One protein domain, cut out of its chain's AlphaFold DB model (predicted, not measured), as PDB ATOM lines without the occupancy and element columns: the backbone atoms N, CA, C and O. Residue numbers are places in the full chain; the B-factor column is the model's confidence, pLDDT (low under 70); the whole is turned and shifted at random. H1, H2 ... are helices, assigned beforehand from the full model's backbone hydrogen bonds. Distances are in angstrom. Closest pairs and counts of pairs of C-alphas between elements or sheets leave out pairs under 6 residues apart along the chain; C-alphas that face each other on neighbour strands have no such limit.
ATOM      1  N   GLN A 135      11.167   6.196 -26.130       96.12
ATOM      2  CA  GLN A 135      11.895   7.444 -26.376       96.12
ATOM      3  C   GLN A 135      12.355   7.578 -27.835       96.12
ATOM      4  O   GLN A 135      12.154   8.621 -28.444       96.12
ATOM      5  N   GLU A 136      12.893   6.498 -28.400       97.00
ATOM      6  CA  GLU A 136      13.335   6.429 -29.797       97.00
ATOM      7  C   GLU A 136      12.200   6.792 -30.771       97.00
ATOM      8  O   GLU A 136      12.377   7.602 -31.675       97.00
ATOM      9  N   ALA A 137      10.998   6.246 -30.551       96.19
ATOM     10  CA  ALA A 137       9.847   6.508 -31.410       96.19
ATOM     11  C   ALA A 137       9.379   7.969 -31.314       96.19
ATOM     12  O   ALA A 137       9.014   8.561 -32.328       96.19
ATOM     13  N   LEU A 138       9.417   8.561 -30.115       97.50
ATOM     14  CA  LEU A 138       9.133   9.984 -29.912       97.50
ATOM     15  C   LEU A 138      10.150  10.865 -30.650       97.50
ATOM     16  O   LEU A 138       9.750  11.796 -31.347       97.50
ATOM     17  N   ASP A 139      11.442  10.567 -30.517       98.31
ATOM     18  CA  ASP A 139      12.516  11.339 -31.147       98.31
ATOM     19  C   ASP A 139      12.420  11.292 -32.677       98.31
ATOM     20  O   ASP A 139      12.416  12.340 -33.329       98.31
ATOM     21  N   GLN A 140      12.232  10.099 -33.245       98.12
ATOM     22  CA  GLN A 140      12.051   9.912 -34.685       98.12
ATOM     23  C   GLN A 140      10.773  10.594 -35.194       98.12
ATOM     24  O   GLN A 140      10.784  11.250 -36.239       98.12
ATOM     25  N   ALA A 141       9.664  10.493 -34.450       97.25
ATOM     26  CA  ALA A 141       8.423  11.174 -34.805       97.25
ATOM     27  C   ALA A 141       8.587  12.698 -34.763       97.25
ATOM     28  O   ALA A 141       8.122  13.380 -35.672       97.25
ATOM     29  N   PHE A 142       9.276  13.245 -33.759       98.06
ATOM     30  CA  PHE A 142       9.534  14.680 -33.670       98.06
ATOM     31  C   PHE A 142      10.421  15.171 -34.823       98.06
ATOM     32  O   PHE A 142      10.102  16.183 -35.455       98.06
ATOM     33  N   ALA A 143      11.487  14.434 -35.147       98.38
ATOM     34  CA  ALA A 143      12.367  14.735 -36.275       98.38
ATOM     35  C   ALA A 143      11.584  14.847 -37.595       98.38
ATOM     36  O   ALA A 143      11.668  15.855 -38.301       98.38
ATOM     37  N   VAL A 144      10.746  13.853 -37.894       98.12
ATOM     38  CA  VAL A 144       9.995  13.806 -39.154       98.12
ATOM     39  C   VAL A 144       8.827  14.797 -39.159       98.12
ATOM     40  O   VAL A 144       8.678  15.575 -40.101       98.12
ATOM     41  N   GLN A 145       7.994  14.794 -38.116       96.25
ATOM     42  CA  GLN A 145       6.713  15.509 -38.109       96.25
ATOM     43  C   GLN A 145       6.861  16.994 -37.760       96.25
ATOM     44  O   GLN A 145       6.146  17.830 -38.311       96.25
ATOM     45  N   LEU A 146       7.767  17.340 -36.839       95.81
ATOM     46  CA  LEU A 146       7.903  18.711 -36.340       95.81
ATOM     47  C   LEU A 146       9.081  19.442 -36.972       95.81
ATOM     48  O   LEU A 146       8.942  20.625 -37.276       95.81
ATOM     49  N   LEU A 147      10.210  18.763 -37.190       97.06
ATOM     50  CA  LEU A 147      11.403  19.377 -37.785       97.06
ATOM     51  C   LEU A 147      11.489  19.193 -39.308       97.06
ATOM     52  O   LEU A 147      12.210  19.945 -39.961       97.06
ATOM     53  N   SER A 148      10.734  18.249 -39.882       97.62
ATOM     54  CA  SER A 148      10.792  17.901 -41.310       97.62
ATOM     55  C   SER A 148      12.190  17.460 -41.766       97.62
ATOM     56  O   SER A 148      12.633  17.811 -42.858       97.62
ATOM     57  N   VAL A 149      12.889  16.698 -40.920       98.00
ATOM     58  CA  VAL A 149      14.211  16.111 -41.196       98.00
ATOM     59  C   VAL A 149      14.153  14.581 -41.137       98.00
ATOM     60  O   VAL A 149      13.112  14.000 -40.824       98.00
ATOM     61  N   ALA A 150      15.259  13.917 -41.479       97.88
ATOM     62  CA  ALA A 150      15.363  12.464 -41.374       97.88
ATOM     63  C   ALA A 150      15.204  12.000 -39.908       97.88
ATOM     64  O   ALA A 150      15.578  12.737 -38.995       97.88
ATOM     65  N   PRO A 151      14.660  10.798 -39.656       97.75
ATOM     66  CA  PRO A 151      14.428  10.302 -38.296       97.75
ATOM     67  C   PRO A 151      15.703  10.177 -37.444       97.75
ATOM     68  O   PRO A 151      15.617  10.270 -36.224       97.75
ATOM     69  N   ASP A 152      16.869  10.004 -38.067       96.06
ATOM     70  CA  ASP A 152      18.194   9.932 -37.440       96.06
ATOM     71  C   ASP A 152      18.980  11.259 -37.503       96.06
ATOM     72  O   ASP A 152      20.170  11.302 -37.178       96.06
ATOM     73  N   ASP A 153      18.333  12.359 -37.905       97.62
ATOM     74  CA  ASP A 153      18.971  13.672 -37.997       97.62
ATOM     75  C   ASP A 153      19.472  14.158 -36.617       97.62
ATOM     76  O   ASP A 153      18.759  14.070 -35.606       97.62
ATOM     77  N   PRO A 154      20.687  14.736 -36.536       97.81
ATOM     78  CA  PRO A 154      21.268  15.179 -35.271       97.81
ATOM     79  C   PRO A 154      20.518  16.340 -34.593       97.81
ATOM     80  O   PRO A 154      20.834  16.659 -33.444       97.81
ATOM     81  N   ALA A 155      19.539  16.981 -35.242       98.00
ATOM     82  CA  ALA A 155      18.769  18.083 -34.668       98.00
ATOM     83  C   ALA A 155      18.041  17.702 -33.368       98.00
ATOM     84  O   ALA A 155      18.002  18.513 -32.439       98.00
ATOM     85  N   VAL A 156      17.511  16.476 -33.258       98.38
ATOM     86  CA  VAL A 156      16.865  16.005 -32.017       98.38
ATOM     87  C   VAL A 156      17.904  15.668 -30.950       98.38
ATOM     88  O   VAL A 156      17.741  16.025 -29.783       98.38
ATOM     89  N   ALA A 157      19.040  15.086 -31.339       98.50
ATOM     90  CA  ALA A 157      20.151  14.875 -30.415       98.50
ATOM     91  C   ALA A 157      20.661  16.204 -29.820       98.50
ATOM     92  O   ALA A 157      20.999  16.254 -28.635       98.50
ATOM     93  N   ALA A 158      20.666  17.289 -30.602       98.69
ATOM     94  CA  ALA A 158      21.013  18.626 -30.124       98.69
ATOM     95  C   ALA A 158      20.009  19.177 -29.091       98.69
ATOM     96  O   ALA A 158      20.441  19.801 -28.122       98.69
ATOM     97  N   ILE A 159      18.703  18.881 -29.219       98.69
ATOM     98  CA  ILE A 159      17.682  19.218 -28.201       98.69
ATOM     99  C   ILE A 159      18.043  18.568 -26.866       98.69
ATOM    100  O   ILE A 159      18.110  19.241 -25.838       98.69
ATOM    101  N   HIS A 160      18.349  17.271 -26.882       98.69
ATOM    102  CA  HIS A 160      18.739  16.539 -25.677       98.69
ATOM    103  C   HIS A 160      20.055  17.040 -25.077       98.69
ATOM    104  O   HIS A 160      20.179  17.139 -23.856       98.69
ATOM    105  N   ARG A 161      21.054  17.361 -25.909       98.81
ATOM    106  CA  ARG A 161      22.349  17.883 -25.439       98.81
ATOM    107  C   ARG A 161      22.205  19.256 -24.795       98.81
ATOM    108  O   ARG A 161      22.683  19.432 -23.677       98.81
ATOM    109  N   LEU A 162      21.517  20.193 -25.448       98.81
ATOM    110  CA  LEU A 162      21.298  21.527 -24.891       98.81
ATOM    111  C   LEU A 162      20.412  21.473 -23.641       98.81
ATOM    112  O   LEU A 162      20.736  22.111 -22.643       98.81
ATOM    113  N   GLY A 163      19.369  20.636 -23.655       98.56
ATOM    114  CA  GLY A 163      18.503  20.388 -22.502       98.56
ATOM    115  C   GLY A 163      19.244  19.832 -21.283       98.56
ATOM    116  O   GLY A 163      18.922  20.208 -20.160       98.56
ATOM    117  N   ARG A 164      20.271  18.991 -21.476       98.69
ATOM    118  CA  ARG A 164      21.163  18.557 -20.385       98.69
ATOM    119  C   ARG A 164      22.124  19.654 -19.938       98.69
ATOM    120  O   ARG A 164      22.418  19.752 -18.750       98.69
ATOM    121  N   ALA A 165      22.630  20.460 -20.868       98.69
ATOM    122  CA  ALA A 165      23.612  21.492 -20.562       98.69
ATOM    123  C   ALA A 165      23.023  22.620 -19.698       98.69
ATOM    124  O   ALA A 165      23.669  23.065 -18.753       98.69
ATOM    125  N   VAL A 166      21.772  23.029 -19.945       98.38
ATOM    126  CA  VAL A 166      21.077  24.018 -19.092       98.38
ATOM    127  C   VAL A 166      20.779  23.496 -17.682       98.38
ATOM    128  O   VAL A 166      20.526  24.289 -16.779       98.38
ATOM    129  N   THR A 167      20.834  22.181 -17.465       97.69
ATOM    130  CA  THR A 167      20.674  21.544 -16.150       97.69
ATOM    131  C   THR A 167      21.978  20.969 -15.596       97.69
ATOM    132  O   THR A 167      21.935  20.168 -14.666       97.69
ATOM    133  N   ALA A 168      23.136  21.322 -16.162       97.88
ATOM    134  CA  ALA A 168      24.421  20.860 -15.645       97.88
ATOM    135  C   ALA A 168      24.635  21.330 -14.187       97.88
ATOM    136  O   ALA A 168      23.990  22.295 -13.758       97.88
ATOM    137  N   PRO A 169      25.529  20.690 -13.408       95.88
ATOM    138  CA  PRO A 169      25.839  21.126 -12.046       95.88
ATOM    139  C   PRO A 169      26.137  22.629 -11.985       95.88
ATOM    140  O   PRO A 169      26.778  23.163 -12.887       95.88
ATOM    141  N   THR A 170      25.653  23.316 -10.945       95.44
ATOM    142  CA  THR A 170      25.681  24.789 -10.751       95.44
ATOM    143  C   THR A 170      24.834  25.630 -11.724       95.44
ATOM    144  O   THR A 170      24.531  26.786 -11.422       95.44
ATOM    145  N   LEU A 171      24.381  25.060 -12.848       96.75
ATOM    146  CA  LEU A 171      23.416  25.691 -13.754       96.75
ATOM    147  C   LEU A 171      21.973  25.289 -13.431       96.75
ATOM    148  O   LEU A 171      21.100  26.150 -13.364       96.75
ATOM    149  N   GLY A 172      21.710  23.997 -13.235       95.12
ATOM    150  CA  GLY A 172      20.379  23.490 -12.906       95.12
ATOM    151  C   GLY A 172      19.983  23.762 -11.455       95.12
ATOM    152  O   GLY A 172      20.793  23.603 -10.544       95.12
ATOM    153  N   ALA A 173      18.721  24.127 -11.240       91.38
ATOM    154  CA  ALA A 173      18.100  24.201  -9.922       91.38
ATOM    155  C   ALA A 173      16.625  23.752 -10.006       91.38
ATOM    156  O   ALA A 173      16.070  23.677 -11.109       91.38
ATOM    157  N   PRO A 174      15.964  23.455  -8.872       90.94
ATOM    158  CA  PRO A 174      14.533  23.176  -8.872       90.94
ATOM    159  C   PRO A 174      13.753  24.312  -9.541       90.94
ATOM    160  O   PRO A 174      13.981  25.487  -9.250       90.94
ATOM    161  N   ASN A 175      12.864  23.958 -10.464       92.94
ATOM    162  CA  ASN A 175      12.004  24.854 -11.233       92.94
ATOM    163  C   ASN A 175      12.711  25.934 -12.083       92.94
ATOM    164  O   ASN A 175      12.046  26.860 -12.545       92.94
ATOM    165  N   ARG A 176      14.038  25.863 -12.293       94.50
ATOM    166  CA  ARG A 176      14.786  26.887 -13.050       94.50
ATOM    167  C   ARG A 176      16.157  26.432 -13.562       94.50
ATOM    168  O   ARG A 176      16.661  25.360 -13.238       94.50
ATOM    169  N   SER A 177      16.795  27.292 -14.345       96.75
ATOM    170  CA  SER A 177      18.196  27.180 -14.751       96.75
ATOM    171  C   SER A 177      18.868  28.546 -14.690       96.75
ATOM    172  O   SER A 177      18.390  29.506 -15.291       96.75
ATOM    173  N   ASN A 178      20.050  28.613 -14.077       96.69
ATOM    174  CA  ASN A 178      20.905  29.798 -14.084       96.69
ATOM    175  C   ASN A 178      21.350  30.210 -15.497       96.69
ATOM    176  O   ASN A 178      21.924  31.280 -15.634       96.69
ATOM    177  N   SER A 179      21.056  29.441 -16.554       97.00
ATOM    178  CA  SER A 179      21.229  29.906 -17.938       97.00
ATOM    179  C   SER A 179      20.476  31.213 -18.215       97.00
ATOM    180  O   SER A 179      21.024  32.100 -18.864       97.00
ATOM    181  N   ALA A 180      19.255  31.369 -17.691       95.94
ATOM    182  CA  ALA A 180      18.474  32.590 -17.887       95.94
ATOM    183  C   ALA A 180      18.988  33.755 -17.046       95.94
ATOM    184  O   ALA A 180      19.098  34.867 -17.555       95.94
ATOM    185  N   LEU A 181      19.384  33.500 -15.799       95.19
ATOM    186  CA  LEU A 181      20.025  34.536 -15.000       95.19
ATOM    187  C   LEU A 181      21.382  34.932 -15.597       95.19
ATOM    188  O   LEU A 181      21.660  36.114 -15.670       95.19
ATOM    189  N   ALA A 182      22.176  34.007 -16.147       97.06
ATOM    190  CA  ALA A 182      23.453  34.320 -16.799       97.06
ATOM    191  C   ALA A 182      23.310  35.310 -17.970       97.06
ATOM    192  O   ALA A 182      24.195  36.152 -18.164       97.06
ATOM    193  N   LEU A 183      22.190  35.261 -18.708       97.12
ATOM    194  CA  LEU A 183      21.864  36.249 -19.741       97.12
ATOM    195  C   LEU A 183      21.771  37.657 -19.146       97.12
ATOM    196  O   LEU A 183      22.406  38.573 -19.666       97.12
ATOM    197  N   PHE A 184      21.027  37.803 -18.048       96.31
ATOM    198  CA  PHE A 184      20.731  39.087 -17.411       96.31
ATOM    199  C   PHE A 184      21.659  39.451 -16.243       96.31
ATOM    200  O   PHE A 184      21.494  40.515 -15.667       96.31
ATOM    201  N   ASP A 185      22.640  38.622 -15.890       95.06
ATOM    202  CA  ASP A 185      23.491  38.871 -14.721       95.06
ATOM    203  C   ASP A 185      24.349  40.134 -14.909       95.06
ATOM    204  O   ASP A 185      24.661  40.537 -16.034       95.06
ATOM    205  N   GLU A 186      24.785  40.741 -13.818       94.88
ATOM    206  CA  GLU A 186      25.627  41.936 -13.867       94.88
ATOM    207  C   GLU A 186      27.039  41.579 -14.408       94.88
ATOM    208  O   GLU A 186      27.640  40.601 -13.956       94.88
ATOM    209  N   PRO A 187      27.590  42.297 -15.410       96.25
ATOM    210  CA  PRO A 187      28.825  41.900 -16.100       96.25
ATOM    211  C   PRO A 187      30.107  41.872 -15.250       96.25
ATOM    212  O   PRO A 187      31.065  41.208 -15.654       96.25
ATOM    213  N   LEU A 188      30.169  42.565 -14.112       96.44
ATOM    214  CA  LEU A 188      31.357  42.659 -13.254       96.44
ATOM    215  C   LEU A 188      31.113  42.164 -11.820       96.44
ATOM    216  O   LEU A 188      32.013  41.590 -11.209       96.44
ATOM    217  N   ALA A 189      29.913  42.367 -11.289       94.88
ATOM    218  CA  ALA A 189      29.536  42.051  -9.914       94.88
ATOM    219  C   ALA A 189      28.405  41.012  -9.823       94.88
ATOM    220  O   ALA A 189      27.846  40.800  -8.750       94.88
ATOM    221  N   GLY A 190      28.063  40.373 -10.944       94.00
ATOM    222  CA  GLY A 190      27.003  39.378 -11.012       94.00
ATOM    223  C   GLY A 190      27.269  38.177 -10.113       94.00
ATOM    224  O   GLY A 190      28.389  37.661 -10.043       94.00
ATOM    225  N   ARG A 191      26.233  37.698  -9.420       91.00
ATOM    226  CA  ARG A 191      26.383  36.621  -8.428       91.00
ATOM    227  C   ARG A 191      26.853  35.307  -9.045       91.00
ATOM    228  O   ARG A 191      27.487  34.499  -8.369       91.00
ATOM    229  N   LEU A 192      26.539  35.063 -10.320       95.25
ATOM    230  CA  LEU A 192      26.877  33.795 -10.958       95.25
ATOM    231  C   LEU A 192      28.367  33.679 -11.268       95.25
ATOM    232  O   LEU A 192      28.839  32.567 -11.507       95.25
ATOM    233  N   ILE A 193      29.105  34.794 -11.229       96.31
ATOM    234  CA  ILE A 193      30.550  34.830 -11.464       96.31
ATOM    235  C   ILE A 193      31.256  33.855 -10.522       96.31
ATOM    236  O   ILE A 193      32.046  33.030 -10.982       96.31
ATOM    237  N   ASP A 194      30.929  33.901  -9.231       93.56
ATOM    238  CA  ASP A 194      31.568  33.060  -8.219       93.56
ATOM    239  C   ASP A 194      30.803  31.740  -7.963       93.56
ATOM    240  O   ASP A 194      31.367  30.808  -7.393       93.56
ATOM    241  N   MET A 195      29.539  31.623  -8.399       94.31
ATOM    242  CA  MET A 195      28.697  30.443  -8.130       94.31
ATOM    243  C   MET A 195      28.753  29.348  -9.206       94.31
ATOM    244  O   MET A 195      28.582  28.173  -8.881       94.31
ATOM    245  N   VAL A 196      28.902  29.710 -10.485       97.00
ATOM    246  CA  VAL A 196      28.769  28.754 -11.598       97.00
ATOM    247  C   VAL A 196      30.123  28.174 -11.991       97.00
ATOM    248  O   VAL A 196      31.080  28.904 -12.239       97.00
ATOM    249  N   ASP A 197      30.196  26.852 -12.126       97.75
ATOM    250  CA  ASP A 197      31.399  26.152 -12.570       97.75
ATOM    251  C   ASP A 197      31.774  26.559 -14.014       97.75
ATOM    252  O   ASP A 197      30.975  26.380 -14.946       97.75
ATOM    253  N   PRO A 198      33.002  27.062 -14.252       97.94
ATOM    254  CA  PRO A 198      33.507  27.334 -15.594       97.94
ATOM    255  C   PRO A 198      33.393  26.160 -16.580       97.94
ATOM    256  O   PRO A 198      33.215  26.396 -17.777       97.94
ATOM    257  N   ALA A 199      33.506  24.912 -16.114       98.19
ATOM    258  CA  ALA A 199      33.365  23.725 -16.956       98.19
ATOM    259  C   ALA A 199      31.911  23.514 -17.407       98.19
ATOM    260  O   ALA A 199      31.670  23.151 -18.561       98.19
ATOM    261  N   ALA A 200      30.936  23.809 -16.540       98.31
ATOM    262  CA  ALA A 200      29.520  23.772 -16.898       98.31
ATOM    263  C   ALA A 200      29.190  24.820 -17.976       98.31
ATOM    264  O   ALA A 200      28.476  24.514 -18.932       98.31
ATOM    265  N   LEU A 201      29.773  26.023 -17.886       98.44
ATOM    266  CA  LEU A 201      29.629  27.066 -18.913       98.44
ATOM    267  C   LEU A 201      30.250  26.668 -20.252       98.44
ATOM    268  O   LEU A 201      29.678  26.951 -21.301       98.44
ATOM    269  N   GLU A 202      31.390  25.979 -20.234       98.50
ATOM    270  CA  GLU A 202      32.015  25.468 -21.455       98.50
ATOM    271  C   GLU A 202      31.170  24.364 -22.114       98.50
ATOM    272  O   GLU A 202      31.007  24.343 -23.339       98.50
ATOM    273  N   GLY A 203      30.559  23.491 -21.307       98.62
ATOM    274  CA  GLY A 203      29.575  22.513 -21.775       98.62
ATOM    275  C   GLY A 203      28.339  23.178 -22.387       98.62
ATOM    276  O   GLY A 203      27.898  22.782 -23.468       98.62
ATOM    277  N   LEU A 204      27.823  24.233 -21.749       98.75
ATOM    278  CA  LEU A 204      26.701  25.030 -22.250       98.75
ATOM    279  C   LEU A 204      27.028  25.710 -23.587       98.75
ATOM    280  O   LEU A 204      26.249  25.611 -24.536       98.75
ATOM    281  N   ARG A 205      28.210  26.329 -23.688       98.81
ATOM    282  CA  ARG A 205      28.734  26.945 -24.915       98.81
ATOM    283  C   ARG A 205      28.839  25.926 -26.053       98.81
ATOM    284  O   ARG A 205      28.376  26.185 -27.162       98.81
ATOM    285  N   THR A 206      29.417  24.757 -25.773       98.81
ATOM    286  CA  THR A 206      29.595  23.678 -26.757       98.81
ATOM    287  C   THR A 206      28.250  23.162 -27.262       98.81
ATOM    288  O   THR A 206      28.032  23.097 -28.471       98.81
ATOM    289  N   ALA A 207      27.310  22.881 -26.354       98.88
ATOM    290  CA  ALA A 207      25.973  22.425 -26.722       98.88
ATOM    291  C   ALA A 207      25.217  23.463 -27.571       98.88
ATOM    292  O   ALA A 207      24.553  23.095 -28.538       98.88
ATOM    293  N   ALA A 208      25.351  24.758 -27.261       98.88
ATOM    294  CA  ALA A 208      24.739  25.830 -28.042       98.88
ATOM    295  C   ALA A 208      25.326  25.938 -29.463       98.88
ATOM    296  O   ALA A 208      24.581  26.127 -30.425       98.88
ATOM    297  N   LEU A 209      26.643  25.769 -29.629       98.81
ATOM    298  CA  LEU A 209      27.286  25.757 -30.948       98.81
ATOM    299  C   LEU A 209      26.865  24.552 -31.797       98.81
ATOM    300  O   LEU A 209      26.573  24.709 -32.983       98.81
ATOM    301  N   GLU A 210      26.790  23.361 -31.200       98.69
ATOM    302  CA  GLU A 210      26.270  22.167 -31.878       98.69
ATOM    303  C   GLU A 210      24.808  22.354 -32.304       98.69
ATOM    304  O   GLU A 210      24.425  22.015 -33.429       98.69
ATOM    305  N   ALA A 211      23.997  22.944 -31.427       98.75
ATOM    306  CA  ALA A 211      22.611  23.275 -31.707       98.75
ATOM    307  C   ALA A 211      22.483  24.281 -32.863       98.75
ATOM    308  O   ALA A 211      21.704  24.062 -33.784       98.75
ATOM    309  N   LEU A 212      23.310  25.331 -32.910       98.56
ATOM    310  CA  LEU A 212      23.351  26.261 -34.047       98.56
ATOM    311  C   LEU A 212      23.735  25.567 -35.358       98.56
ATOM    312  O   LEU A 212      23.099  25.787 -36.395       98.56
ATOM    313  N   ALA A 213      24.762  24.715 -35.325       98.38
ATOM    314  CA  ALA A 213      25.250  24.009 -36.505       98.38
ATOM    315  C   ALA A 213      24.210  23.035 -37.083       98.38
ATOM    316  O   ALA A 213      24.143  22.851 -38.298       98.38
ATOM    317  N   THR A 214      23.399  22.415 -36.227       98.00
ATOM    318  CA  THR A 214      22.351  21.468 -36.635       98.00
ATOM    319  C   THR A 214      21.055  22.188 -37.006       98.00
ATOM    320  O   THR A 214      20.563  22.033 -38.123       98.00
ATOM    321  N   TRP A 215      20.535  23.053 -36.134       98.38
ATOM    322  CA  TRP A 215      19.236  23.701 -36.327       98.38
ATOM    323  C   TRP A 215      19.214  24.721 -37.461       98.38
ATOM    324  O   TRP A 215      18.162  24.920 -38.061       98.38
ATOM    325  N   SER A 216      20.358  25.299 -37.845       98.00
ATOM    326  CA  SER A 216      20.454  26.153 -39.043       98.00
ATOM    327  C   SER A 216      20.073  25.439 -40.348       98.00
ATOM    328  O   SER A 216      19.764  26.108 -41.334       98.00
ATOM    329  N   ARG A 217      20.044  24.099 -40.356       97.19
ATOM    330  CA  ARG A 217      19.669  23.272 -41.512       97.19
ATOM    331  C   ARG A 217      18.230  22.749 -41.460       97.19
ATOM    332  O   ARG A 217      17.782  22.164 -42.440       97.19
ATOM    333  N   VAL A 218      17.499  22.975 -40.363       97.94
ATOM    334  CA  VAL A 218      16.092  22.558 -40.227       97.94
ATOM    335  C   VAL A 218      15.258  23.234 -41.324       97.94
ATOM    336  O   VAL A 218      15.271  24.466 -41.400       97.94
ATOM    337  N   PRO A 219      14.526  22.493 -42.181       97.69
ATOM    338  CA  PRO A 219      13.808  23.076 -43.319       97.69
ATOM    339  C   PRO A 219      12.714  24.067 -42.921       97.69
ATOM    340  O   PRO A 219      12.500  25.066 -43.616       97.69
ATOM    341  N   ARG A 220      12.061  23.840 -41.777       95.25
ATOM    342  CA  ARG A 220      10.994  24.703 -41.267       95.25
ATOM    343  C   ARG A 220      11.516  26.055 -40.769       95.25
ATOM    344  O   ARG A 220      12.228  26.085 -39.767       95.25
ATOM    345  N   PRO A 221      11.177  27.177 -41.434       94.50
ATOM    346  CA  PRO A 221      11.750  28.484 -41.119       94.50
ATOM    347  C   PRO A 221      11.342  29.011 -39.746       94.50
ATOM    348  O   PRO A 221      12.168  29.601 -39.066       94.50
ATOM    349  N   ASP A 222      10.099  28.790 -39.334       91.94
ATOM    350  CA  ASP A 222       9.590  29.225 -38.038       91.94
ATOM    351  C   ASP A 222      10.356  28.556 -36.888       91.94
ATOM    352  O   ASP A 222      10.969  29.244 -36.075       91.94
ATOM    353  N   VAL A 223      10.460  27.223 -36.918       94.75
ATOM    354  CA  VAL A 223      11.227  26.456 -35.928       94.75
ATOM    355  C   VAL A 223      12.713  26.800 -35.998       94.75
ATOM    356  O   VAL A 223      13.329  27.069 -34.971       94.75
ATOM    357  N   ARG A 224      13.300  26.845 -37.203       97.00
ATOM    358  CA  ARG A 224      14.717  27.182 -37.405       97.00
ATOM    359  C   ARG A 224      15.069  28.545 -36.816       97.00
ATOM    360  O   ARG A 224      16.102  28.668 -36.157       97.00
ATOM    361  N   HIS A 225      14.263  29.575 -37.068       96.75
ATOM    362  CA  HIS A 225      14.551  30.917 -36.564       96.75
ATOM    363  C   HIS A 225      14.496  30.954 -35.039       96.75
ATOM    364  O   HIS A 225      15.438  31.444 -34.425       96.75
ATOM    365  N   ASP A 226      13.466  30.371 -34.427       96.88
ATOM    366  CA  ASP A 226      13.333  30.390 -32.970       96.88
ATOM    367  C   ASP A 226      14.419  29.559 -32.276       96.88
ATOM    368  O   ASP A 226      15.062  30.024 -31.336       96.88
ATOM    369  N   TYR A 227      14.683  28.348 -32.771       97.62
ATOM    370  CA  TYR A 227      15.682  27.450 -32.192       97.62
ATOM    371  C   TYR A 227      17.091  28.030 -32.318       97.62
ATOM    372  O   TYR A 227      17.867  28.005 -31.362       97.62
ATOM    373  N   THR A 228      17.437  28.593 -33.481       98.06
ATOM    374  CA  THR A 228      18.757  29.214 -33.652       98.06
ATOM    375  C   THR A 228      18.891  30.522 -32.872       98.06
ATOM    376  O   THR A 228      19.978  30.795 -32.369       98.06
ATOM    377  N   PHE A 229      17.819  31.303 -32.711       98.12
ATOM    378  CA  PHE A 229      17.820  32.478 -31.837       98.12
ATOM    379  C   PHE A 229      18.102  32.086 -30.386       98.12
ATOM    380  O   PHE A 229      19.001  32.631 -29.749       98.12
ATOM    381  N   VAL A 230      17.396  31.079 -29.876       98.06
ATOM    382  CA  VAL A 230      17.584  30.607 -28.502       98.06
ATOM    383  C   VAL A 230      18.979  30.020 -28.305       98.06
ATOM    384  O   VAL A 230      19.627  30.306 -27.302       98.06
ATOM    385  N   ALA A 231      19.507  29.278 -29.281       98.50
ATOM    386  CA  ALA A 231      20.886  28.806 -29.217       98.50
ATOM    387  C   ALA A 231      21.901  29.971 -29.208       98.50
ATOM    388  O   ALA A 231      22.887  29.904 -28.475       98.50
ATOM    389  N   ARG A 232      21.646  31.074 -29.935       98.44
ATOM    390  CA  ARG A 232      22.447  32.312 -29.842       98.44
ATOM    391  C   ARG A 232      22.338  32.976 -28.467       98.44
ATOM    392  O   ARG A 232      23.363  33.410 -27.950       98.44
ATOM    393  N   LEU A 233      21.145  33.033 -27.867       98.12
ATOM    394  CA  LEU A 233      20.956  33.560 -26.509       98.12
ATOM    395  C   LEU A 233      21.727  32.739 -25.472       98.12
ATOM    396  O   LEU A 233      22.437  33.311 -24.649       98.12
ATOM    397  N   VAL A 234      21.633  31.406 -25.533       98.69
ATOM    398  CA  VAL A 234      22.372  30.515 -24.626       98.69
ATOM    399  C   VAL A 234      23.879  30.665 -24.818       98.69
ATOM    400  O   VAL A 234      24.616  30.760 -23.836       98.69
ATOM    401  N   LEU A 235      24.340  30.730 -26.071       98.81
ATOM    402  CA  LEU A 235      25.747  30.955 -26.388       98.81
ATOM    403  C   LEU A 235      26.242  32.283 -25.804       98.81
ATOM    404  O   LEU A 235      27.272  32.309 -25.133       98.81
ATOM    405  N   PHE A 236      25.488  33.365 -26.010       98.75
ATOM    406  CA  PHE A 236      25.811  34.677 -25.460       98.75
ATOM    407  C   PHE A 236      25.856  34.656 -23.930       98.75
ATOM    408  O   PHE A 236      26.824  35.145 -23.365       98.75
ATOM    409  N   ALA A 237      24.872  34.050 -23.259       98.62
ATOM    410  CA  ALA A 237      24.849  33.944 -21.800       98.62
ATOM    411  C   ALA A 237      26.073  33.187 -21.249       98.62
ATOM    412  O   ALA A 237      26.701  33.637 -20.288       98.62
ATOM    413  N   ALA A 238      26.450  32.070 -21.884       98.75
ATOM    414  CA  ALA A 238      27.619  31.283 -21.495       98.75
ATOM    415  C   ALA A 238      28.933  32.061 -21.692       98.75
ATOM    416  O   ALA A 238      29.769  32.113 -20.789       98.75
ATOM    417  N   GLU A 239      29.110  32.694 -22.854       98.69
ATOM    418  CA  GLU A 239      30.304  33.484 -23.180       98.69
ATOM    419  C   GLU A 239      30.422  34.738 -22.313       98.69
ATOM    420  O   GLU A 239      31.511  35.040 -21.819       98.69
ATOM    421  N   LYS A 240      29.298  35.425 -22.084       98.62
ATOM    422  CA  LYS A 240      29.180  36.575 -21.187       98.62
ATOM    423  C   LYS A 240      29.687  36.226 -19.800       98.62
ATOM    424  O   LYS A 240      30.671  36.803 -19.345       98.62
ATOM    425  N   LEU A 241      29.067  35.239 -19.156       98.62
ATOM    426  CA  LEU A 241      29.425  34.881 -17.790       98.62
ATOM    427  C   LEU A 241      30.864  34.354 -17.701       98.62
ATOM    428  O   LEU A 241      31.600  34.699 -16.777       98.62
ATOM    429  N   ARG A 242      31.319  33.583 -18.699       98.50
ATOM    430  CA  ARG A 242      32.704  33.101 -18.736       98.50
ATOM    431  C   ARG A 242      33.713  34.244 -18.858       98.50
ATOM    432  O   ARG A 242      34.782  34.165 -18.251       98.50
ATOM    433  N   ALA A 243      33.404  35.283 -19.629       98.56
ATOM    434  CA  ALA A 243      34.237  36.476 -19.722       98.56
ATOM    435  C   ALA A 243      34.279  37.236 -18.392       98.56
ATOM    436  O   ALA A 243      35.372  37.537 -17.921       98.56
ATOM    437  N   SER A 244      33.129  37.448 -17.745       98.56
ATOM    438  CA  SER A 244      33.050  38.064 -16.414       98.56
ATOM    439  C   SER A 244      33.913  37.320 -15.390       98.56
ATOM    440  O   SER A 244      34.712  37.936 -14.688       98.56
ATOM    441  N   GLN A 245      33.860  35.983 -15.375       98.56
ATOM    442  CA  GLN A 245      34.731  35.148 -14.535       98.56
ATOM    443  C   GLN A 245      36.219  35.345 -14.816       98.56
ATOM    444  O   GLN A 245      37.024  35.393 -13.886       98.56
ATOM    445  N   ARG A 246      36.608  35.428 -16.094       98.31
ATOM    446  CA  ARG A 246      38.009  35.646 -16.478       98.31
ATOM    447  C   ARG A 246      38.484  37.027 -16.040       98.31
ATOM    448  O   ARG A 246      39.519  37.095 -15.394       98.31
ATOM    449  N   ILE A 247      37.698  38.072 -16.304       98.38
ATOM    450  CA  ILE A 247      37.996  39.452 -15.898       98.38
ATOM    451  C   ILE A 247      38.175  39.530 -14.378       98.38
ATOM    452  O   ILE A 247      39.198  40.009 -13.898       98.38
ATOM    453  N   ARG A 248      37.220  38.999 -13.602       97.56
ATOM    454  CA  ARG A 248      37.283  39.057 -12.133       97.56
ATOM    455  C   ARG A 248      38.447  38.261 -11.559       97.56
ATOM    456  O   ARG A 248      39.097  38.733 -10.631       97.56
ATOM    457  N   ARG A 249      38.755  37.095 -12.128       96.62
ATOM    458  CA  ARG A 249      39.936  36.323 -11.733       96.62
ATOM    459  C   ARG A 249      41.233  37.068 -12.056       96.62
ATOM    460  O   ARG A 249      42.070  37.189 -11.171       96.62
ATOM    461  N   GLU A 250      41.378  37.593 -13.274       96.56
ATOM    462  CA  GLU A 250      42.564  38.360 -13.685       96.56
ATOM    463  C   GLU A 250      42.784  39.572 -12.770       96.56
ATOM    464  O   GLU A 250      43.900  39.805 -12.319       96.56
ATOM    465  N   PHE A 251      41.727  40.305 -12.412       96.12
ATOM    466  CA  PHE A 251      41.840  41.448 -11.502       96.12
ATOM    467  C   PHE A 251      42.343  41.042 -10.111       96.12
ATOM    468  O   PHE A 251      43.278  41.660  -9.601       96.12
ATOM    469  N   ARG A 252      41.788  39.970  -9.527       94.31
ATOM    470  CA  ARG A 252      42.238  39.433  -8.229       94.31
ATOM    471  C   ARG A 252      43.699  38.955  -8.282       94.31
ATOM    472  O   ARG A 252      44.467  39.207  -7.357       94.31
ATOM    473  N   GLU A 253      44.111  38.306  -9.374       94.44
ATOM    474  CA  GLU A 253      45.497  37.858  -9.590       94.44
ATOM    475  C   GLU A 253      46.479  39.041  -9.682       94.44
ATOM    476  O   GLU A 253      47.543  39.013  -9.056       94.44
ATOM    477  N   LEU A 254      46.107  40.109 -10.398       92.75
ATOM    478  CA  LEU A 254      46.907  41.336 -10.495       92.75
ATOM    479  C   LEU A 254      47.046  42.039  -9.137       92.75
ATOM    480  O   LEU A 254      48.130  42.528  -8.818       92.75
ATOM    481  N   ALA A 255      45.987  42.050  -8.322       88.31
ATOM    482  CA  ALA A 255      46.004  42.631  -6.978       88.31
ATOM    483  C   ALA A 255      46.901  41.857  -6.000       88.31
ATOM    484  O   ALA A 255      47.572  42.454  -5.158       88.31
ATOM    485  N   ALA A 256      46.934  40.527  -6.115       87.62
ATOM    486  CA  ALA A 256      47.737  39.667  -5.250       87.62
ATOM    487  C   ALA A 256      49.243  39.705  -5.582       87.62
ATOM    488  O   ALA A 256      50.085  39.409  -4.727       87.62
ATOM    489  N   SER A 257      49.601  40.059  -6.819       84.06
ATOM    490  CA  SER A 257      50.977  40.018  -7.312       84.06
ATOM    491  C   SER A 257      51.760  41.289  -6.942       84.06
ATOM    492  O   SER A 257      51.504  42.390  -7.439       84.06
ATOM    493  N   ARG A 258      52.752  41.139  -6.050       74.81
ATOM    494  CA  ARG A 258      53.628  42.239  -5.610       74.81
ATOM    495  C   ARG A 258      54.479  42.761  -6.771       74.81
ATOM    496  O   ARG A 258      55.286  42.021  -7.322       74.81
ATOM    497  N   GLY A 259      54.370  44.057  -7.061       74.81
ATOM    498  CA  GLY A 259      55.192  44.720  -8.080       74.81
ATOM    499  C   GLY A 259      54.753  44.430  -9.516       74.81
ATOM    500  O   GLY A 259      55.589  44.449 -10.416       74.81
ATOM    501  N   THR A 260      53.463  44.153  -9.730       80.25
ATOM    502  CA  THR A 260      52.894  44.007 -11.075       80.25
ATOM    503  C   THR A 260      53.179  45.255 -11.907       80.25
ATOM    504  O   THR A 260      52.914  46.378 -11.472       80.25
ATOM    505  N   ASP A 261      53.722  45.054 -13.108       89.88
ATOM    506  CA  ASP A 261      54.010  46.141 -14.037       89.88
ATOM    507  C   ASP A 261      52.709  46.862 -14.416       89.88
ATOM    508  O   ASP A 261      51.725  46.248 -14.834       89.88
ATOM    509  N   ARG A 262      52.724  48.191 -14.302       92.19
ATOM    510  CA  ARG A 262      51.634  49.072 -14.727       92.19
ATOM    511  C   ARG A 262      51.179  48.767 -16.157       92.19
ATOM    512  O   ARG A 262      49.985  48.840 -16.432       92.19
ATOM    513  N   ALA A 263      52.101  48.415 -17.055       94.62
ATOM    514  CA  ALA A 263      51.768  48.047 -18.429       94.62
ATOM    515  C   ALA A 263      50.851  46.811 -18.498       94.62
ATOM    516  O   ALA A 263      49.901  46.804 -19.276       94.62
ATOM    517  N   VAL A 264      51.077  45.813 -17.638       95.25
ATOM    518  CA  VAL A 264      50.268  44.583 -17.573       95.25
ATOM    519  C   VAL A 264      48.857  44.881 -17.064       95.25
ATOM    520  O   VAL A 264      47.882  44.358 -17.604       95.25
ATOM    521  N   VAL A 265      48.729  45.755 -16.058       95.81
ATOM    522  CA  VAL A 265      47.417  46.188 -15.545       95.81
ATOM    523  C   VAL A 265      46.632  46.939 -16.624       95.81
ATOM    524  O   VAL A 265      45.459  46.644 -16.842       95.81
ATOM    525  N   LEU A 266      47.280  47.868 -17.336       97.50
ATOM    526  CA  LEU A 266      46.653  48.605 -18.438       97.50
ATOM    527  C   LEU A 266      46.188  47.670 -19.559       97.50
ATOM    528  O   LEU A 266      45.069  47.823 -20.041       97.50
ATOM    529  N   GLU A 267      46.995  46.674 -19.928       97.56
ATOM    530  CA  GLU A 267      46.625  45.698 -20.955       97.56
ATOM    531  C   GLU A 267      45.428  44.831 -20.527       97.56
ATOM    532  O   GLU A 267      44.534  44.564 -21.331       97.56
ATOM    533  N   SER A 268      45.365  44.415 -19.256       97.56
ATOM    534  CA  SER A 268      44.211  43.676 -18.720       97.56
ATOM    535  C   SER A 268      42.931  44.520 -18.739       97.56
ATOM    536  O   SER A 268      41.887  44.035 -19.179       97.56
ATOM    537  N   LEU A 269      43.014  45.800 -18.359       98.38
ATOM    538  CA  LEU A 269      41.889  46.738 -18.442       98.38
ATOM    539  C   LEU A 269      41.443  46.973 -19.891       98.38
ATOM    540  O   LEU A 269      40.246  46.938 -20.167       98.38
ATOM    541  N   ASP A 270      42.383  47.138 -20.825       98.62
ATOM    542  CA  ASP A 270      42.091  47.281 -22.255       98.62
ATOM    543  C   ASP A 270      41.360  46.054 -22.815       98.62
ATOM    544  O   ASP A 270      40.356  46.192 -23.522       98.62
ATOM    545  N   ARG A 271      41.795  44.841 -22.443       98.62
ATOM    546  CA  ARG A 271      41.093  43.603 -22.814       98.62
ATOM    547  C   ARG A 271      39.693  43.532 -22.206       98.62
ATOM    548  O   ARG A 271      38.756  43.171 -22.916       98.62
ATOM    549  N   ALA A 272      39.528  43.885 -20.930       98.62
ATOM    550  CA  ALA A 272      38.220  43.886 -20.273       98.62
ATOM    551  C   ALA A 272      37.242  44.868 -20.944       98.62
ATOM    552  O   ALA A 272      36.106  44.496 -21.239       98.62
ATOM    553  N   ILE A 273      37.697  46.089 -21.257       98.81
ATOM    554  CA  ILE A 273      36.911  47.105 -21.977       98.81
ATOM    555  C   ILE A 273      36.496  46.584 -23.356       98.81
ATOM    556  O   ILE A 273      35.322  46.675 -23.717       98.81
ATOM    557  N   ALA A 274      37.433  46.011 -24.116       98.75
ATOM    558  CA  ALA A 274      37.148  45.481 -25.447       98.75
ATOM    559  C   ALA A 274      36.103  44.352 -25.403       98.75
ATOM    560  O   ALA A 274      35.129  44.388 -26.155       98.75
ATOM    561  N   VAL A 275      36.263  43.392 -24.486       98.62
ATOM    562  CA  VAL A 275      35.353  42.245 -24.346       98.62
ATOM    563  C   VAL A 275      33.947  42.683 -23.930       98.62
ATOM    564  O   VAL A 275      32.972  42.255 -24.550       98.62
ATOM    565  N   LEU A 276      33.813  43.553 -22.922       98.62
ATOM    566  CA  LEU A 276      32.493  44.045 -22.508       98.62
ATOM    567  C   LEU A 276      31.853  44.945 -23.577       98.62
ATOM    568  O   LEU A 276      30.635  44.913 -23.755       98.62
ATOM    569  N   GLY A 277      32.658  45.704 -24.329       98.50
ATOM    570  CA  GLY A 277      32.190  46.508 -25.458       98.50
ATOM    571  C   GLY A 277      31.607  45.649 -26.582       98.50
ATOM    572  O   GLY A 277      30.515  45.936 -27.076       98.50
ATOM    573  N   GLU A 278      32.285  44.557 -26.942       98.31
ATOM    574  CA  GLU A 278      31.792  43.594 -27.933       98.31
ATOM    575  C   GLU A 278      30.496  42.913 -27.465       98.31
ATOM    576  O   GLU A 278      29.533  42.804 -28.229       98.31
ATOM    577  N   GLN A 279      30.433  42.494 -26.199       98.38
ATOM    578  CA  GLN A 279      29.231  41.878 -25.633       98.38
ATOM    579  C   GLN A 279      28.035  42.827 -25.643       98.38
ATOM    580  O   GLN A 279      26.943  42.423 -26.048       98.38
ATOM    581  N   ARG A 280      28.237  44.094 -25.270       98.06
ATOM    582  CA  ARG A 280      27.192  45.120 -25.336       98.06
ATOM    583  C   ARG A 280      26.699  45.342 -26.771       98.06
ATOM    584  O   ARG A 280      25.497  45.430 -27.000       98.06
ATOM    585  N   ALA A 281      27.599  45.363 -27.755       97.12
ATOM    586  CA  ALA A 281      27.213  45.484 -29.164       97.12
ATOM    587  C   ALA A 281      26.392  44.272 -29.649       97.12
ATOM    588  O   ALA A 281      25.385  44.435 -30.341       97.12
ATOM    589  N   ARG A 282      26.779  43.054 -29.247       97.69
ATOM    590  CA  ARG A 282      26.020  41.823 -29.534       97.69
ATOM    591  C   ARG A 282      24.646  41.823 -28.862       97.69
ATOM    592  O   ARG A 282      23.688  41.353 -29.474       97.69
ATOM    593  N   LEU A 283      24.533  42.370 -27.649       97.81
ATOM    594  CA  LEU A 283      23.265  42.481 -26.925       97.81
ATOM    595  C   LEU A 283      22.220  43.249 -27.741       97.81
ATOM    596  O   LEU A 283      21.104  42.766 -27.895       97.81
ATOM    597  N   ALA A 284      22.590  44.386 -28.337       94.88
ATOM    598  CA  ALA A 284      21.673  45.185 -29.153       94.88
ATOM    599  C   ALA A 284      21.069  44.389 -30.330       94.88
ATOM    600  O   ALA A 284      19.877  44.501 -30.617       94.88
ATOM    601  N   ALA A 285      21.869  43.535 -30.979       95.31
ATOM    602  CA  ALA A 285      21.382  42.656 -32.042       95.31
ATOM    603  C   ALA A 285      20.423  41.575 -31.510       95.31
ATOM    604  O   ALA A 285      19.405  41.292 -32.142       95.31
ATOM    605  N   LEU A 286      20.714  41.008 -30.334       97.06
ATOM    606  CA  LEU A 286      19.848  40.022 -29.680       97.06
ATOM    607  C   LEU A 286      18.501  40.620 -29.259       97.06
ATOM    608  O   LEU A 286      17.491  39.936 -29.383       97.06
ATOM    609  N   VAL A 287      18.463  41.882 -28.822       97.56
ATOM    610  CA  VAL A 287      17.209  42.587 -28.491       97.56
ATOM    611  C   VAL A 287      16.326  42.739 -29.725       97.56
ATOM    612  O   VAL A 287      15.137  42.427 -29.683       97.56
ATOM    613  N   HIS A 288      16.908  43.152 -30.854       96.38
ATOM    614  CA  HIS A 288      16.156  43.270 -32.101       96.38
ATOM    615  C   HIS A 288      15.597  41.916 -32.563       96.38
ATOM    616  O   HIS A 288      14.440  41.814 -32.978       96.38
ATOM    617  N   GLU A 289      16.405  40.857 -32.462       96.19
ATOM    618  CA  GLU A 289      15.965  39.507 -32.801       96.19
ATOM    619  C   GLU A 289      14.887  38.990 -31.832       96.19
ATOM    620  O   GLU A 289      13.906  38.396 -32.285       96.19
ATOM    621  N   PHE A 290      15.009  39.281 -30.531       97.25
ATOM    622  CA  PHE A 290      14.002  38.965 -29.514       97.25
ATOM    623  C   PHE A 290      12.639  39.565 -29.865       97.25
ATOM    624  O   PHE A 290      11.643  38.843 -29.870       97.25
ATOM    625  N   GLU A 291      12.578  40.853 -30.218       96.56
ATOM    626  CA  GLU A 291      11.320  41.496 -30.619       96.56
ATOM    627  C   GLU A 291      10.693  40.816 -31.838       96.56
ATOM    628  O   GLU A 291       9.489  40.546 -31.864       96.56
ATOM    629  N   ALA A 292      11.513  40.494 -32.841       95.44
ATOM    630  CA  ALA A 292      11.050  39.805 -34.036       95.44
ATOM    631  C   ALA A 292      10.535  38.390 -33.729       95.44
ATOM    632  O   ALA A 292       9.580  37.941 -34.360       95.44
ATOM    633  N   VAL A 293      11.161  37.675 -32.788       95.56
ATOM    634  CA  VAL A 293      10.714  36.357 -32.314       95.56
ATOM    635  C   VAL A 293       9.405  36.485 -31.547       95.56
ATOM    636  O   VAL A 293       8.442  35.802 -31.886       95.56
ATOM    637  N   TRP A 294       9.323  37.404 -30.586       95.25
ATOM    638  CA  TRP A 294       8.114  37.648 -29.804       95.25
ATOM    639  C   TRP A 294       6.907  37.918 -30.701       95.25
ATOM    640  O   TRP A 294       5.876  37.267 -30.566       95.25
ATOM    641  N   LEU A 295       7.042  38.828 -31.671       95.12
ATOM    642  CA  LEU A 295       5.940  39.225 -32.552       95.12
ATOM    643  C   LEU A 295       5.481  38.118 -33.519       95.12
ATOM    644  O   LEU A 295       4.415  38.256 -34.117       95.12
ATOM    645  N   ARG A 296       6.235  37.016 -33.664       93.44
ATOM    646  CA  ARG A 296       5.756  35.809 -34.364       93.44
ATOM    647  C   ARG A 296       4.813  34.960 -33.513       93.44
ATOM    648  O   ARG A 296       3.965  34.278 -34.079       93.44
ATOM    649  N   HIS A 297       4.958  34.998 -32.188       91.81
ATOM    650  CA  HIS A 297       4.245  34.111 -31.255       91.81
ATOM    651  C   HIS A 297       3.176  34.820 -30.428       91.81
ATOM    652  O   HIS A 297       2.190  34.204 -30.030       91.81
ATOM    653  N   ALA A 298       3.354  36.112 -30.165       93.25
ATOM    654  CA  ALA A 298       2.564  36.857 -29.203       93.25
ATOM    655  C   ALA A 298       2.232  38.269 -29.695       93.25
ATOM    656  O   ALA A 298       2.883  38.861 -30.559       93.25
ATOM    657  N   ARG A 299       1.179  38.839 -29.104       93.81
ATOM    658  CA  ARG A 299       0.837  40.255 -29.288       93.81
ATOM    659  C   ARG A 299       1.897  41.118 -28.612       93.81
ATOM    660  O   ARG A 299       2.520  40.692 -27.652       93.81
ATOM    661  N   ARG A 300       2.033  42.375 -29.040       93.38
ATOM    662  CA  ARG A 300       2.968  43.342 -28.432       93.38
ATOM    663  C   ARG A 300       2.706  43.619 -26.940       93.38
ATOM    664  O   ARG A 300       3.575  44.163 -26.274       93.38
ATOM    665  N   SER A 301       1.524  43.293 -26.413       91.81
ATOM    666  CA  SER A 301       1.235  43.412 -24.978       91.81
ATOM    667  C   SER A 301       2.284  42.674 -24.146       91.81
ATOM    668  O   SER A 301       2.665  41.567 -24.512       91.81
ATOM    669  N   GLU A 302       2.707  43.268 -23.033       92.00
ATOM    670  CA  GLU A 302       3.649  42.694 -22.056       92.00
ATOM    671  C   GLU A 302       5.092  42.440 -22.528       92.00
ATOM    672  O   GLU A 302       5.951  42.186 -21.687       92.00
ATOM    673  N   ILE A 303       5.423  42.621 -23.817       95.00
ATOM    674  CA  ILE A 303       6.818  42.501 -24.295       95.00
ATOM    675  C   ILE A 303       7.772  43.449 -23.547       95.00
ATOM    676  O   ILE A 303       8.945  43.134 -23.349       95.00
ATOM    677  N   GLY A 304       7.243  44.597 -23.099       95.06
ATOM    678  CA  GLY A 304       7.968  45.612 -22.339       95.06
ATOM    679  C   GLY A 304       8.669  45.045 -21.109       95.06
ATOM    680  O   GLY A 304       9.817  45.388 -20.885       95.06
ATOM    681  N   GLN A 305       8.071  44.075 -20.407       92.75
ATOM    682  CA  GLN A 305       8.691  43.476 -19.218       92.75
ATOM    683  C   GLN A 305      10.060  42.848 -19.521       92.75
ATOM    684  O   GLN A 305      10.986  42.935 -18.719       92.75
ATOM    685  N   THR A 306      10.215  42.213 -20.686       94.19
ATOM    686  CA  THR A 306      11.500  41.621 -21.087       94.19
ATOM    687  C   THR A 306      12.423  42.657 -21.730       94.19
ATOM    688  O   THR A 306      13.629  42.634 -21.486       94.19
ATOM    689  N   LEU A 307      11.880  43.599 -22.511       96.12
ATOM    690  CA  LEU A 307      12.676  44.686 -23.097       96.12
ATOM    691  C   LEU A 307      13.287  45.599 -22.031       96.12
ATOM    692  O   LEU A 307      14.442  45.993 -22.168       96.12
ATOM    693  N   ASP A 308      12.568  45.859 -20.944       95.19
ATOM    694  CA  ASP A 308      13.058  46.648 -19.816       95.19
ATOM    695  C   ASP A 308      14.228  45.941 -19.117       95.19
ATOM    696  O   ASP A 308      15.202  46.591 -18.741       95.19
ATOM    697  N   ARG A 309      14.216  44.602 -19.033       95.19
ATOM    698  CA  ARG A 309      15.360  43.821 -18.519       95.19
ATOM    699  C   ARG A 309      16.572  43.897 -19.439       95.19
ATOM    700  O   ARG A 309      17.696  44.043 -18.962       95.19
ATOM    701  N   PHE A 310      16.365  43.848 -20.753       96.81
ATOM    702  CA  PHE A 310      17.445  44.075 -21.713       96.81
ATOM    703  C   PHE A 310      18.016  45.495 -21.622       96.81
ATOM    704  O   PHE A 310      19.235  45.660 -21.651       96.81
ATOM    705  N   ALA A 311      17.160  46.506 -21.467       97.12
ATOM    706  CA  ALA A 311      17.578  47.892 -21.284       97.12
ATOM    707  C   ALA A 311      18.348  48.087 -19.968       97.12
ATOM    708  O   ALA A 311      19.382  48.757 -19.948       97.12
ATOM    709  N   ALA A 312      17.896  47.457 -18.882       96.31
ATOM    710  CA  ALA A 312      18.589  47.481 -17.601       96.31
ATOM    711  C   ALA A 312      19.973  46.811 -17.695       96.31
ATOM    712  O   ALA A 312      20.957  47.367 -17.206       96.31
ATOM    713  N   LEU A 313      20.083  45.675 -18.394       97.06
ATOM    714  CA  LEU A 313      21.371  45.034 -18.663       97.06
ATOM    715  C   LEU A 313      22.295  45.916 -19.522       97.06
ATOM    716  O   LEU A 313      23.487  46.010 -19.233       97.06
ATOM    717  N   ASP A 314      21.779  46.587 -20.557       97.88
ATOM    718  CA  ASP A 314      22.573  47.533 -21.358       97.88
ATOM    719  C   ASP A 314      23.110  48.692 -20.503       97.88
ATOM    720  O   ASP A 314      24.289  49.047 -20.605       97.88
ATOM    721  N   ALA A 315      22.286  49.226 -19.596       97.25
ATOM    722  CA  ALA A 315      22.713  50.238 -18.637       97.25
ATOM    723  C   ALA A 315      23.821  49.714 -17.705       97.25
ATOM    724  O   ALA A 315      24.775  50.441 -17.420       97.25
ATOM    725  N   ARG A 316      23.761  48.438 -17.292       97.56
ATOM    726  CA  ARG A 316      24.844  47.803 -16.525       97.56
ATOM    727  C   ARG A 316      26.137  47.664 -17.323       97.56
ATOM    728  O   ARG A 316      27.200  47.986 -16.798       97.56
ATOM    729  N   TYR A 317      26.072  47.287 -18.601       98.19
ATOM    730  CA  TYR A 317      27.254  47.326 -19.471       98.19
ATOM    731  C   TYR A 317      27.823  48.742 -19.610       98.19
ATOM    732  O   TYR A 317      29.042  48.913 -19.594       98.19
ATOM    733  N   ALA A 318      26.968  49.763 -19.729       98.00
ATOM    734  CA  ALA A 318      27.406  51.155 -19.796       98.00
ATOM    735  C   ALA A 318      28.165  51.576 -18.528       98.00
ATOM    736  O   ALA A 318      29.251  52.147 -18.633       98.00
ATOM    737  N   ALA A 319      27.627  51.245 -17.350       98.00
ATOM    738  CA  ALA A 319      28.260  51.521 -16.062       98.00
ATOM    739  C   ALA A 319      29.596  50.775 -15.904       98.00
ATOM    740  O   ALA A 319      30.598  51.387 -15.537       98.00
ATOM    741  N   ALA A 320      29.642  49.484 -16.255       98.25
ATOM    742  CA  ALA A 320      30.863  48.677 -16.232       98.25
ATOM    743  C   ALA A 320      31.971  49.268 -17.117       98.25
ATOM    744  O   ALA A 320      33.116  49.401 -16.687       98.25
ATOM    745  N   LEU A 321      31.634  49.660 -18.349       98.62
ATOM    746  CA  LEU A 321      32.584  50.245 -19.298       98.62
ATOM    747  C   LEU A 321      33.083  51.622 -18.853       98.62
ATOM    748  O   LEU A 321      34.274  51.912 -18.997       98.62
ATOM    749  N   ALA A 322      32.198  52.457 -18.304       98.38
ATOM    750  CA  ALA A 322      32.577  53.751 -17.746       98.38
ATOM    751  C   ALA A 322      33.565  53.571 -16.585       98.38
ATOM    752  O   ALA A 322      34.643  54.165 -16.603       98.38
ATOM    753  N   TRP A 323      33.248  52.676 -15.646       98.44
ATOM    754  CA  TRP A 323      34.111  52.379 -14.506       98.44
ATOM    755  C   TRP A 323      35.468  51.804 -14.936       98.44
ATOM    756  O   TRP A 323      36.506  52.292 -14.501       98.44
ATOM    757  N   LEU A 324      35.505  50.834 -15.858       98.50
ATOM    758  CA  LEU A 324      36.767  50.286 -16.378       98.50
ATOM    759  C   LEU A 324      37.629  51.354 -17.062       98.50
ATOM    760  O   LEU A 324      38.853  51.355 -16.920       98.50
ATOM    761  N   THR A 325      36.998  52.277 -17.790       98.44
ATOM    762  CA  THR A 325      37.696  53.395 -18.437       98.44
ATOM    763  C   THR A 325      38.299  54.339 -17.398       98.44
ATOM    764  O   THR A 325      39.445  54.764 -17.557       98.44
ATOM    765  N   GLU A 326      37.577  54.623 -16.313       98.06
ATOM    766  CA  GLU A 326      38.092  55.400 -15.181       98.06
ATOM    767  C   GLU A 326      39.278  54.690 -14.512       98.06
ATOM    768  O   GLU A 326      40.340  55.290 -14.351       98.06
ATOM    769  N   GLN A 327      39.158  53.392 -14.208       97.62
ATOM    770  CA  GLN A 327      40.256  52.605 -13.630       97.62
ATOM    771  C   GLN A 327      41.502  52.631 -14.517       97.62
ATOM    772  O   GLN A 327      42.622  52.820 -14.038       97.62
ATOM    773  N   ARG A 328      41.319  52.513 -15.833       97.88
ATOM    774  CA  ARG A 328      42.411  52.618 -16.801       97.88
ATOM    775  C   ARG A 328      43.088  53.991 -16.754       97.88
ATOM    776  O   ARG A 328      44.317  54.064 -16.796       97.88
ATOM    777  N   GLN A 329      42.318  55.076 -16.661       97.56
ATOM    778  CA  GLN A 329      42.861  56.435 -16.530       97.56
ATOM    779  C   GLN A 329      43.630  56.615 -15.216       97.56
ATOM    780  O   GLN A 329      44.738  57.150 -15.235       97.56
ATOM    781  N   ARG A 330      43.097  56.107 -14.101       95.81
ATOM    782  CA  ARG A 330      43.755  56.119 -12.785       95.81
ATOM    783  C   ARG A 330      45.118  55.434 -12.828       95.81
ATOM    784  O   ARG A 330      46.131  56.052 -12.498       95.81
ATOM    785  N   VAL A 331      45.170  54.204 -13.341       95.75
ATOM    786  CA  VAL A 331      46.423  53.442 -13.484       95.75
ATOM    787  C   VAL A 331      47.413  54.166 -14.398       95.75
ATOM    788  O   VAL A 331      48.604  54.241 -14.091       95.75
ATOM    789  N   SER A 332      46.939  54.766 -15.496       95.69
ATOM    790  CA  SER A 332      47.782  55.569 -16.392       95.69
ATOM    791  C   SER A 332      48.419  56.764 -15.671       95.69
ATOM    792  O   SER A 332      49.594  57.061 -15.903       95.69
ATOM    793  N   SER A 333      47.676  57.405 -14.766       95.25
ATOM    794  CA  SER A 333      48.130  58.530 -13.935       95.25
ATOM    795  C   SER A 333      49.003  58.116 -12.743       95.25
ATOM    796  O   SER A 333      49.512  58.979 -12.034       95.25
ATOM    797  N   GLY A 334      49.229  56.814 -12.538       92.31
ATOM    798  CA  GLY A 334      50.057  56.285 -11.450       92.31
ATOM    799  C   GLY A 334      49.297  56.000 -10.153       92.31
ATOM    800  O   GLY A 334      49.925  55.681  -9.146       92.31
ATOM    801  N   GLU A 335      47.967  56.089 -10.166       92.56
ATOM    802  CA  GLU A 335      47.125  55.668  -9.049       92.56
ATOM    803  C   GLU A 335      46.934  54.141  -9.026       92.56
ATOM    804  O   GLU A 335      47.025  53.485 -10.070       92.56
ATOM    805  N   PRO A 336      46.658  53.546  -7.851       90.00
ATOM    806  CA  PRO A 336      46.395  52.117  -7.750       90.00
ATOM    807  C   PRO A 336      45.081  51.723  -8.440       90.00
ATOM    808  O   PRO A 336      44.110  52.480  -8.456       90.00
ATOM    809  N   PHE A 337      45.066  50.501  -8.970       92.06
ATOM    810  CA  PHE A 337      43.895  49.854  -9.554       92.06
ATOM    811  C   PHE A 337      42.967  49.290  -8.468       92.06
ATOM    812  O   PHE A 337      43.425  48.550  -7.595       92.06
ATOM    813  N   ASP A 338      41.666  49.579  -8.546       93.38
ATOM    814  CA  ASP A 338      40.648  48.976  -7.680       93.38
ATOM    815  C   ASP A 338      40.184  47.609  -8.212       93.38
ATOM    816  O   ASP A 338      39.139  47.466  -8.845       93.38
ATOM    817  N   ALA A 339      40.985  46.578  -7.955       91.75
ATOM    818  CA  ALA A 339      40.698  45.213  -8.392       91.75
ATOM    819  C   ALA A 339      39.499  44.555  -7.686       91.75
ATOM    820  O   ALA A 339      38.902  43.612  -8.218       91.75
ATOM    821  N   GLU A 340      39.147  45.036  -6.493       91.94
ATOM    822  CA  GLU A 340      38.061  44.486  -5.676       91.94
ATOM    823  C   GLU A 340      36.718  45.180  -5.918       91.94
ATOM    824  O   GLU A 340      35.712  44.749  -5.360       91.94
ATOM    825  N   LEU A 341      36.672  46.166  -6.826       94.56
ATOM    826  CA  LEU A 341      35.455  46.873  -7.239       94.56
ATOM    827  C   LEU A 341      34.823  47.675  -6.088       94.56
ATOM    828  O   LEU A 341      33.619  47.910  -6.083       94.56
ATOM    829  N   HIS A 342      35.617  48.143  -5.121       93.94
ATOM    830  CA  HIS A 342      35.113  48.957  -4.008       93.94
ATOM    831  C   HIS A 342      34.463  50.272  -4.461       93.94
ATOM    832  O   HIS A 342      33.567  50.784  -3.796       93.94
ATOM    833  N   SER A 343      34.917  50.816  -5.587       94.62
ATOM    834  CA  SER A 343      34.394  52.022  -6.233       94.62
ATOM    835  C   SER A 343      33.329  51.736  -7.297       94.62
ATOM    836  O   SER A 343      32.851  52.667  -7.940       94.62
ATOM    837  N   TYR A 344      32.972  50.468  -7.526       96.19
ATOM    838  CA  TYR A 344      31.989  50.086  -8.534       96.19
ATOM    839  C   TYR A 344      30.585  49.968  -7.938       96.19
ATOM    840  O   TYR A 344      30.316  49.107  -7.102       96.19
ATOM    841  N   GLU A 345      29.652  50.782  -8.426       91.06
ATOM    842  CA  GLU A 345      28.259  50.739  -7.983       91.06
ATOM    843  C   GLU A 345      27.403  49.852  -8.903       91.06
ATOM    844  O   GLU A 345      26.995  50.231 -10.010       91.06
ATOM    845  N   ALA A 346      27.093  48.641  -8.430       82.69
ATOM    846  CA  ALA A 346      26.098  47.766  -9.056       82.69
ATOM    847  C   ALA A 346      24.652  48.264  -8.832       82.69
ATOM    848  O   ALA A 346      23.776  48.015  -9.664       82.69
ATOM    849  N   GLY A 347      24.427  49.032  -7.758       79.81
ATOM    850  CA  GLY A 347      23.111  49.531  -7.352       79.81
ATOM    851  C   GLY A 347      22.149  48.408  -6.946       79.81
ATOM    852  O   GLY A 347      22.568  47.299  -6.636       79.81
ATOM    853  N   ASP A 348      20.847  48.694  -6.996       82.81
ATOM    854  CA  ASP A 348      19.758  47.732  -6.750       82.81
ATOM    855  C   ASP A 348      19.402  46.894  -7.995       82.81
ATOM    856  O   ASP A 348      18.246  46.517  -8.194       82.81
ATOM    857  N   TYR A 349      20.369  46.625  -8.877       90.31
ATOM    858  CA  TYR A 349      20.122  45.811 -10.065       90.31
ATOM    859  C   TYR A 349      19.788  44.369  -9.671       90.31
ATOM    860  O   TYR A 349      20.572  43.707  -8.993       90.31
ATOM    861  N   ARG A 350      18.615  43.892 -10.094       87.00
ATOM    862  CA  ARG A 350      18.107  42.545  -9.814       87.00
ATOM    863  C   ARG A 350      17.493  41.997 -11.089       87.00
ATOM    864  O   ARG A 350      16.720  42.699 -11.736       87.00
ATOM    865  N   ALA A 351      17.836  40.766 -11.446       87.12
ATOM    866  CA  ALA A 351      17.314  40.125 -12.643       87.12
ATOM    867  C   ALA A 351      16.399  38.939 -12.309       87.12
ATOM    868  O   ALA A 351      16.746  38.059 -11.517       87.12
ATOM    869  N   LEU A 352      15.249  38.863 -12.991       90.12
ATOM    870  CA  LEU A 352      14.333  37.717 -12.937       90.12
ATOM    871  C   LEU A 352      13.926  37.388 -11.488       90.12
ATOM    872  O   LEU A 352      13.390  38.228 -10.775       90.12
TER     873      LEU A 352
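What this domain is: This is residues 135 to 352 of the 392 residues of an uncharacterized protein of bacterium HR27 (UniProt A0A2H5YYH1). Three long helices, H6, H7 and H8, run back and forth side by side, and H5 and then H2 continue the row beyond H6, each running opposite ways to its neighbour. H1 sits at one end of the long axis, where it meets H2 at a steep angle, while the short H3 crosses H6 and the short H4 packs on H6. The 218 printed residues include eight named helices, H1 to H8 in order, and no named strand; the class is all helix. The outline is elongated, 65 by 37 by 31 A, yet only just compact, close to loose, with a radius of gyration of the C-alphas of 20.0 A.

How they stand to each other: Start with H1, residues 135 to 147: its residues 139 to 143 alone touch H2, residues 154 to 165, at a steep tilt of 66 degrees, with Ala 143 and Val 156 the closest C-alphas at 6.3 A. Next look at H3, residues 178 to 184, and H4, residues 192 to 195, which only just touch, with 3 pairs of C-alphas within 8 A, the closest those of Ala 182 and Leu 192 at 6.8 A. H5, residues 198 to 215, touches H2 at a shallow tilt of 21 degrees, opposite ways; the closest C-alphas, Ala 165 and Leu 204, are 5.0 A apart. The hub is H6, residues 221 to 256, which forms a hairpin with H5, the C-alphas of Ala 208 and Ala 231 coming closest at 5.0 A. H6 touches H3 with residues 233 to 241 alone, about perpendicular at 82 degrees; the closest C-alphas, Leu 183 and Ala 237, are 4.3 A apart. It touches H4 with residues 241 to 248 alone, the closest C-alphas being Ile 193 and Gln 245 at 5.2 A. H7, residues 262 to 297, makes a hairpin with H6 at a shallow tilt of 20 degrees, closest at the C-alphas of Ile 247 and Ala 272, 6.2 A. A further hairpin joins H7 to H8, residues 303 to 332, at 11 degrees, with Ile 273 and Leu 321 the closest C-alphas at 6.0 A; H6 and H8 are apart. Every O i to N i+4 pair is within hydrogen-bond range in H1, H2, H5 and H6, against 2 of 3 in H3, 29 of 32 in H7 and 25 of 26 in H8; H4 is too short for one.

Where its parts are: Find C-alpha 135 at (11.895, 7.444, -26.376), where H1 begins. H5 spans 25.4 A. From C-alpha 221 at (11.750, 28.484, -41.119), H6 runs 52.0 A; H7 then runs 52.4 A. H8 runs 43.7 A to C-alpha 332 at (47.782, 55.569, -16.392).

The domain as a whole: The C-alphas farthest apart, Ala 137 and Gly 334, are 67.0 A apart. The printed part has no cut. The link from H2 to H3 is long, and residues 333 to 352 hold no named element. Mean pLDDT of the printed part is 95.9, and no printed residue is under 70.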